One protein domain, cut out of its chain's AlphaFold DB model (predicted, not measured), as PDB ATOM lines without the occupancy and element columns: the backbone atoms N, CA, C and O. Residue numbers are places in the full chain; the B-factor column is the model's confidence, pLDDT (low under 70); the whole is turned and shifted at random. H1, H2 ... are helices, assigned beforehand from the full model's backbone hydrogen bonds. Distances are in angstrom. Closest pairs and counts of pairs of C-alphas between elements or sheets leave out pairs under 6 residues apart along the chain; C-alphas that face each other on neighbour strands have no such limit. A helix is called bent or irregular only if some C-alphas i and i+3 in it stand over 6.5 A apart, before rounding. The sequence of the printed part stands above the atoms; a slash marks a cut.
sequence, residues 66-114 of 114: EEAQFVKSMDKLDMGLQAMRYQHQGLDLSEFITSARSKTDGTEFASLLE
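What this domain is: This is residues 66 to 114 of the 114 residues of the protein "HD domain-containing protein" of Candidatus Poseidoniaceae archaeon (UniProt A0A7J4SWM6). A long helix, H1, makes the length of a rod; H2 folds back along it, and the short H3 packs on both, the three centres making a triangle. The printed part has 49 residues, with H1, H2 and H3 in chain order and no named strand: all helix. It is compact, with a radius of gyration of the C-alphas of 10.7 A and spans of 37 by 16 by 13 A.

How they stand to each other: H1, residues 66 to 87, and H2, residues 94 to 104, form a helical hairpin: they touch, closest at C-alphas Gly 80 and Ile 97, 4.6 A, at a shallow tilt of 24 degrees, opposite ways. H3, residues 108 to 113, touches H1 at residues 77 to 84 alone, closest at C-alphas Leu 81 and Leu 113, 6.5 A, at a shallow tilt of 21 degrees, the same way. H2 and H3 form a second helical hairpin, closest at C-alphas Thr 104 and Ala 110, 5.3 A. In H1 and H2 every O i to N i+4 pair is within hydrogen-bond range; in H3 0 of 2 are, beside 2 of 3 O i to N i+3 pairs.

Where its parts are: H1 runs 31.6 A from C-alpha 66 at (80.706, 3.848, -41.175), H2 15.4 A, and H3 10.6 A to C-alpha 113 at (85.546, 24.650, -36.479). H3 is only just irregular: C-alphas 108 and 111 are 6.7 A apart.

The domain as a whole: The farthest C-alphas, Glu 66 and Gly 90, are 36.8 A apart. The printed part has no cut; the link H1 to H2 is short, H2 to H3 tight. No printed residue is under pLDDT 70.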
ATOM      1  N   GLU A  66      80.942   2.760 -42.129       96.62
ATOM      2  CA  GLU A  66      80.706   3.848 -41.175       96.62
ATOM      3  C   GLU A  66      82.002   4.223 -40.438       96.62
ATOM      4  O   GLU A  66      82.264   5.404 -40.218       96.62
ATOM      5  N   GLU A  67      82.876   3.250 -40.147       97.88
ATOM      6  CA  GLU A  67      84.206   3.507 -39.592       97.88
ATOM      7  C   GLU A  67      85.087   4.316 -40.548       97.88
ATOM      8  O   GLU A  67      85.687   5.303 -40.126       97.88
ATOM      9  N   ALA A  68      85.146   3.949 -41.834       97.50
ATOM     10  CA  ALA A  68      85.949   4.676 -42.816       97.50
ATOM     11  C   ALA A  68      85.447   6.115 -43.004       97.50
ATOM     12  O   ALA A  68      86.245   7.052 -43.058       97.50
ATOM     13  N   GLN A  69      84.127   6.306 -43.060       95.31
ATOM     14  CA  GLN A  69      83.514   7.634 -43.141       95.31
ATOM     15  C   GLN A  69      83.829   8.469 -41.902       95.31
ATOM     16  O   GLN A  69      84.240   9.622 -42.031       95.31
ATOM     17  N   PHE A  70      83.710   7.872 -40.714       95.62
ATOM     18  CA  PHE A  70      84.059   8.528 -39.462       95.62
ATOM     19  C   PHE A  70      85.532   8.953 -39.442       95.62
ATOM     20  O   PHE A  70      85.824  10.114 -39.157       95.62
ATOM     21  N   VAL A  71      86.461   8.064 -39.809       97.00
ATOM     22  CA  VAL A  71      87.898   8.376 -39.839       97.00
ATOM     23  C   VAL A  71      88.216   9.468 -40.861       97.00
ATOM     24  O   VAL A  71      88.961  10.383 -40.526       97.00
ATOM     25  N   LYS A  72      87.596   9.470 -42.051       95.31
ATOM     26  CA  LYS A  72      87.754  10.571 -43.025       95.31
ATOM     27  C   LYS A  72      87.259  11.916 -42.488       95.31
ATOM     28  O   LYS A  72      87.872  12.951 -42.754       95.31
ATOM     29  N   SER A  73      86.147  11.931 -41.753       94.50
ATOM     30  CA  SER A  73      85.673  13.157 -41.100       94.50
ATOM     31  C   SER A  73      86.638  13.619 -40.006       94.50
ATOM     32  O   SER A  73      86.845  14.823 -39.868       94.50
ATOM     33  N   MET A  74      87.254  12.694 -39.259       95.50
ATOM     34  CA  MET A  74      88.269  13.017 -38.246       95.50
ATOM     35  C   MET A  74      89.565  13.560 -38.855       95.50
ATOM     36  O   MET A  74      90.062  14.566 -38.364       95.50
ATOM     37  N   ASP A  75      90.060  12.965 -39.943       96.25
ATOM     38  CA  ASP A  75      91.203  13.477 -40.714       96.25
ATOM     39  C   ASP A  75      90.974  14.945 -41.136       96.25
ATOM     40  O   ASP A  75      91.758  15.851 -40.850       96.25
ATOM     41  N   LYS A  76      89.807  15.229 -41.723       94.25
ATOM     42  CA  LYS A  76      89.463  16.591 -42.160       94.25
ATOM     43  C   LYS A  76      89.273  17.561 -40.995       94.25
ATOM     44  O   LYS A  76      89.630  18.732 -41.128       94.25
ATOM     45  N   LEU A  77      88.726  17.094 -39.872       95.44
ATOM     46  CA  LEU A  77      88.608  17.887 -38.651       95.44
ATOM     47  C   LEU A  77      89.990  18.288 -38.116       95.44
ATOM     48  O   LEU A  77      90.185  19.462 -37.803       95.44
ATOM     49  N   ASP A  78      90.940  17.350 -38.050       96.12
ATOM     50  CA  ASP A  78      92.308  17.613 -37.588       96.12
ATOM     51  C   ASP A  78      92.995  18.674 -38.458       96.12
ATOM     52  O   ASP A  78      93.452  19.702 -37.946       96.12
ATOM     53  N   MET A  79      92.924  18.516 -39.784       95.69
ATOM     54  CA  MET A  79      93.424  19.502 -40.748       95.69
ATOM     55  C   MET A  79      92.813  20.900 -40.524       95.69
ATOM     56  O   MET A  79      93.526  21.908 -40.535       95.69
ATOM     57  N   GLY A  80      91.497  20.983 -40.299       95.88
ATOM     58  CA  GLY A  80      90.796  22.247 -40.053       95.88
ATOM     59  C   GLY A  80      91.213  22.923 -38.744       95.88
ATOM     60  O   GLY A  80      91.513  24.120 -38.729       95.88
ATOM     61  N   LEU A  81      91.296  22.158 -37.655       95.69
ATOM     62  CA  LEU A  81      91.757  22.652 -36.354       95.69
ATOM     63  C   LEU A  81      93.208  23.138 -36.430       95.69
ATOM     64  O   LEU A  81      93.552  24.196 -35.892       95.69
ATOM     65  N   GLN A  82      94.061  22.399 -37.138       96.38
ATOM     66  CA  GLN A  82      95.449  22.779 -37.351       96.38
ATOM     67  C   GLN A  82      95.564  24.068 -38.184       96.38
ATOM     68  O   GLN A  82      96.374  24.942 -37.855       96.38
ATOM     69  N   ALA A  83      94.710  24.245 -39.196       96.06
ATOM     70  CA  ALA A  83      94.631  25.478 -39.973       96.06
ATOM     71  C   ALA A  83      94.227  26.690 -39.112       96.06
ATOM     72  O   ALA A  83      94.911  27.713 -39.161       96.06
ATOM     73  N   MET A  84      93.200  26.573 -38.258       94.12
ATOM     74  CA  MET A  84      92.807  27.643 -37.322       94.12
ATOM     75  C   MET A  84      93.969  28.056 -36.410       94.12
ATOM     76  O   MET A  84      94.231  29.243 -36.209       94.12
ATOM     77  N   ARG A  85      94.735  27.080 -35.902       94.25
ATOM     78  CA  ARG A  85      95.924  27.356 -35.080       94.25
ATOM     79  C   ARG A  85      96.995  28.125 -35.850       94.25
ATOM     80  O   ARG A  85      97.618  29.029 -35.295       94.25
ATOM     81  N   TYR A  86      97.230  27.768 -37.109       95.38
ATOM     82  CA  TYR A  86      98.230  28.421 -37.950       95.38
ATOM     83  C   TYR A  86      97.797  29.795 -38.471       95.38
ATOM     84  O   TYR A  86      98.662  30.648 -38.673       95.38
ATOM     85  N   GLN A  87      96.498  30.084 -38.581       92.81
ATOM     86  CA  GLN A  87      96.021  31.433 -38.917       92.81
ATOM     87  C   GLN A  87      96.484  32.497 -37.911       92.81
ATOM     88  O   GLN A  87      96.764  33.631 -38.298       92.81
ATOM     89  N   HIS A  88      96.671  32.138 -36.636       90.12
ATOM     90  CA  HIS A  88      97.238  33.050 -35.633       90.12
ATOM     91  C   HIS A  88      98.675  33.507 -35.943       90.12
ATOM     92  O   HIS A  88      99.158  34.455 -35.328       90.12
ATOM     93  N   GLN A  89      99.358  32.865 -36.895       94.00
ATOM     94  CA  GLN A  89     100.695  33.241 -37.362       94.00
ATOM     95  C   GLN A  89     100.660  34.192 -38.574       94.00
ATOM     96  O   GLN A  89     101.709  34.532 -39.114       94.00
ATOM     97  N   GLY A  90      99.471  34.638 -38.999       91.75
ATOM     98  CA  GLY A  90      99.296  35.562 -40.124       91.75
ATOM     99  C   GLY A  90      99.199  34.889 -41.498       91.75
ATOM    100  O   GLY A  90      99.353  35.569 -42.509       91.75
ATOM    101  N   LEU A  91      98.958  33.575 -41.543       93.56
ATOM    102  CA  LEU A  91      98.688  32.828 -42.776       93.56
ATOM    103  C   LEU A  91      97.187  32.849 -43.097       93.56
ATOM    104  O   LEU A  91      96.362  32.700 -42.196       93.56
ATOM    105  N   ASP A  92      96.829  32.976 -44.376       93.88
ATOM    106  CA  ASP A  92      95.454  32.732 -44.821       93.88
ATOM    107  C   ASP A  92      95.275  31.245 -45.133       93.88
ATOM    108  O   ASP A  92      95.795  30.739 -46.121       93.88
ATOM    109  N   LEU A  93      94.559  30.551 -44.250       95.00
ATOM    110  CA  LEU A  93      94.234  29.127 -44.367       95.00
ATOM    111  C   LEU A  93      92.716  28.895 -44.378       95.00
ATOM    112  O   LEU A  93      92.228  27.830 -43.996       95.00
ATOM    113  N   SER A  94      91.954  29.912 -44.791       92.50
ATOM    114  CA  SER A  94      90.489  29.865 -44.838       92.50
ATOM    115  C   SER A  94      89.954  28.745 -45.740       92.50
ATOM    116  O   SER A  94      88.898  28.173 -45.450       92.50
ATOM    117  N   GLU A  95      90.698  28.369 -46.783       93.25
ATOM    118  CA  GLU A  95      90.352  27.245 -47.659       93.25
ATOM    119  C   GLU A  95      90.339  25.898 -46.917       93.25
ATOM    120  O   GLU A  95      89.402  25.115 -47.084       93.25
ATOM    121  N   PHE A  96      91.311  25.657 -46.028       93.75
ATOM    122  CA  PHE A  96      91.425  24.416 -45.259       93.75
ATOM    123  C   PHE A  96      90.282  24.286 -44.254       93.75
ATOM    124  O   PHE A  96      89.672  23.225 -44.136       93.75
ATOM    125  N   ILE A  97      89.933  25.392 -43.590       92.25
ATOM    126  CA  ILE A  97      88.813  25.450 -42.641       92.25
ATOM    127  C   ILE A  97      87.487  25.223 -43.371       92.25
ATOM    128  O   ILE A  97      86.641  24.461 -42.909       92.25
ATOM    129  N   THR A  98      87.310  25.838 -44.543       92.50
ATOM    130  CA  THR A  98      86.103  25.656 -45.365       92.50
ATOM    131  C   THR A  98      85.972  24.208 -45.846       92.50
ATOM    132  O   THR A  98      84.892  23.620 -45.755       92.50
ATOM    133  N   SER A  99      87.076  23.612 -46.303       91.56
ATOM    134  CA  SER A  99      87.139  22.204 -46.707       91.56
ATOM    135  C   SER A  99      86.761  21.272 -45.551       91.56
ATOM    136  O   SER A  99      85.871  20.432 -45.711       91.56
ATOM    137  N   ALA A 100      87.348  21.479 -44.369       93.06
ATOM    138  CA  ALA A 100      87.038  20.718 -43.161       93.06
ATOM    139  C   ALA A 100      85.552  20.817 -42.782       93.06
ATOM    140  O   ALA A 100      84.886  19.790 -42.654       93.06
ATOM    141  N   ARG A 101      84.995  22.038 -42.734       91.12
ATOM    142  CA  ARG A 101      83.573  22.272 -42.431       91.12
ATOM    143  C   ARG A 101      82.646  21.511 -43.374       91.12
ATOM    144  O   ARG A 101      81.687  20.906 -42.915       91.12
ATOM    145  N   SER A 102      82.949  21.469 -44.674       90.12
ATOM    146  CA  SER A 102      82.125  20.736 -45.650       90.12
ATOM    147  C   SER A 102      82.060  19.220 -45.405       90.12
ATOM    148  O   SER A 102      81.133  18.560 -45.872       90.12
ATOM    149  N   LYS A 103      83.045  18.657 -44.690       86.56
ATOM    150  CA  LYS A 103      83.171  17.221 -44.389       86.56
ATOM    151  C   LYS A 103      82.740  16.845 -42.974       86.56
ATOM    152  O   LYS A 103      82.544  15.662 -42.697       86.56
ATOM    153  N   THR A 104      82.583  17.834 -42.101       86.50
ATOM    154  CA  THR A 104      82.069  17.675 -40.737       86.50
ATOM    155  C   THR A 104      80.659  18.246 -40.576       86.50
ATOM    156  O   THR A 104      80.117  18.198 -39.473       86.50
ATOM    157  N   ASP A 105      80.061  18.811 -41.629       82.94
ATOM    158  CA  ASP A 105      78.714  19.382 -41.575       82.94
ATOM    159  C   ASP A 105      77.674  18.332 -41.147       82.94
ATOM    160  O   ASP A 105      77.761  17.159 -41.511       82.94
ATOM    161  N   GLY A 106      76.713  18.743 -40.321       79.31
ATOM    162  CA  GLY A 106      75.717  17.843 -39.730       79.31
ATOM    163  C   GLY A 106      76.248  16.876 -38.660       79.31
ATOM    164  O   GLY A 106      75.467  16.083 -38.134       79.31
ATOM    165  N   THR A 107      77.535  16.944 -38.302       83.62
ATOM    166  CA  THR A 107      78.108  16.201 -37.167       83.62
ATOM    167  C   THR A 107      78.221  17.085 -35.924       83.62
ATOM    168  O   THR A 107      78.256  18.313 -36.009       83.62
ATOM    169  N   GLU A 108      78.356  16.465 -34.752       83.50
ATOM    170  CA  GLU A 108      78.627  17.169 -33.487       83.50
ATOM    171  C   GLU A 108      79.947  17.968 -33.502       83.50
ATOM    172  O   GLU A 108      80.100  18.943 -32.762       83.50
ATOM    173  N   PHE A 109      80.875  17.617 -34.400       85.94
ATOM    174  CA  PHE A 109      82.193  18.241 -34.518       85.94
ATOM    175  C   PHE A 109      82.193  19.560 -35.285       85.94
ATOM    176  O   PHE A 109      83.171  20.298 -35.192       85.94
ATOM    177  N   ALA A 110      81.124  19.889 -36.020       83.12
ATOM    178  CA  ALA A 110      81.060  21.129 -36.798       83.12
ATOM    179  C   ALA A 110      81.312  22.374 -35.927       83.12
ATOM    180  O   ALA A 110      82.024  23.286 -36.344       83.12
ATOM    181  N   SER A 111      80.811  22.352 -34.687       87.88
ATOM    182  CA  SER A 111      80.990  23.420 -33.693       87.88
ATOM    183  C   SER A 111      82.448  23.665 -33.280       87.88
ATOM    184  O   SER A 111      82.771  24.734 -32.775       87.88
ATOM    185  N   LEU A 112      83.351  22.699 -33.497       89.19
ATOM    186  CA  LEU A 112      84.775  22.839 -33.172       89.19
ATOM    187  C   LEU A 112      85.543  23.671 -34.205       89.19
ATOM    188  O   LEU A 112      86.667  24.084 -33.933       89.19
ATOM    189  N   LEU A 113      84.955  23.883 -35.385       87.25
ATOM    190  CA  LEU A 113      85.546  24.650 -36.479       87.25
ATOM    191  C   LEU A 113      84.957  26.062 -36.594       87.25
ATOM    192  O   LEU A 113      85.194  26.712 -37.614       87.25
ATOM    193  N   GLU A 114      84.157  26.516 -35.623       79.94
ATOM    194  CA  GLU A 114      83.597  27.879 -35.537       79.94
ATOM    195  C   GLU A 114      84.623  28.896 -35.023       79.94
ATOM    196  O   GLU A 114      84.745  29.946 -35.699       79.94
TER     197      GLU A 114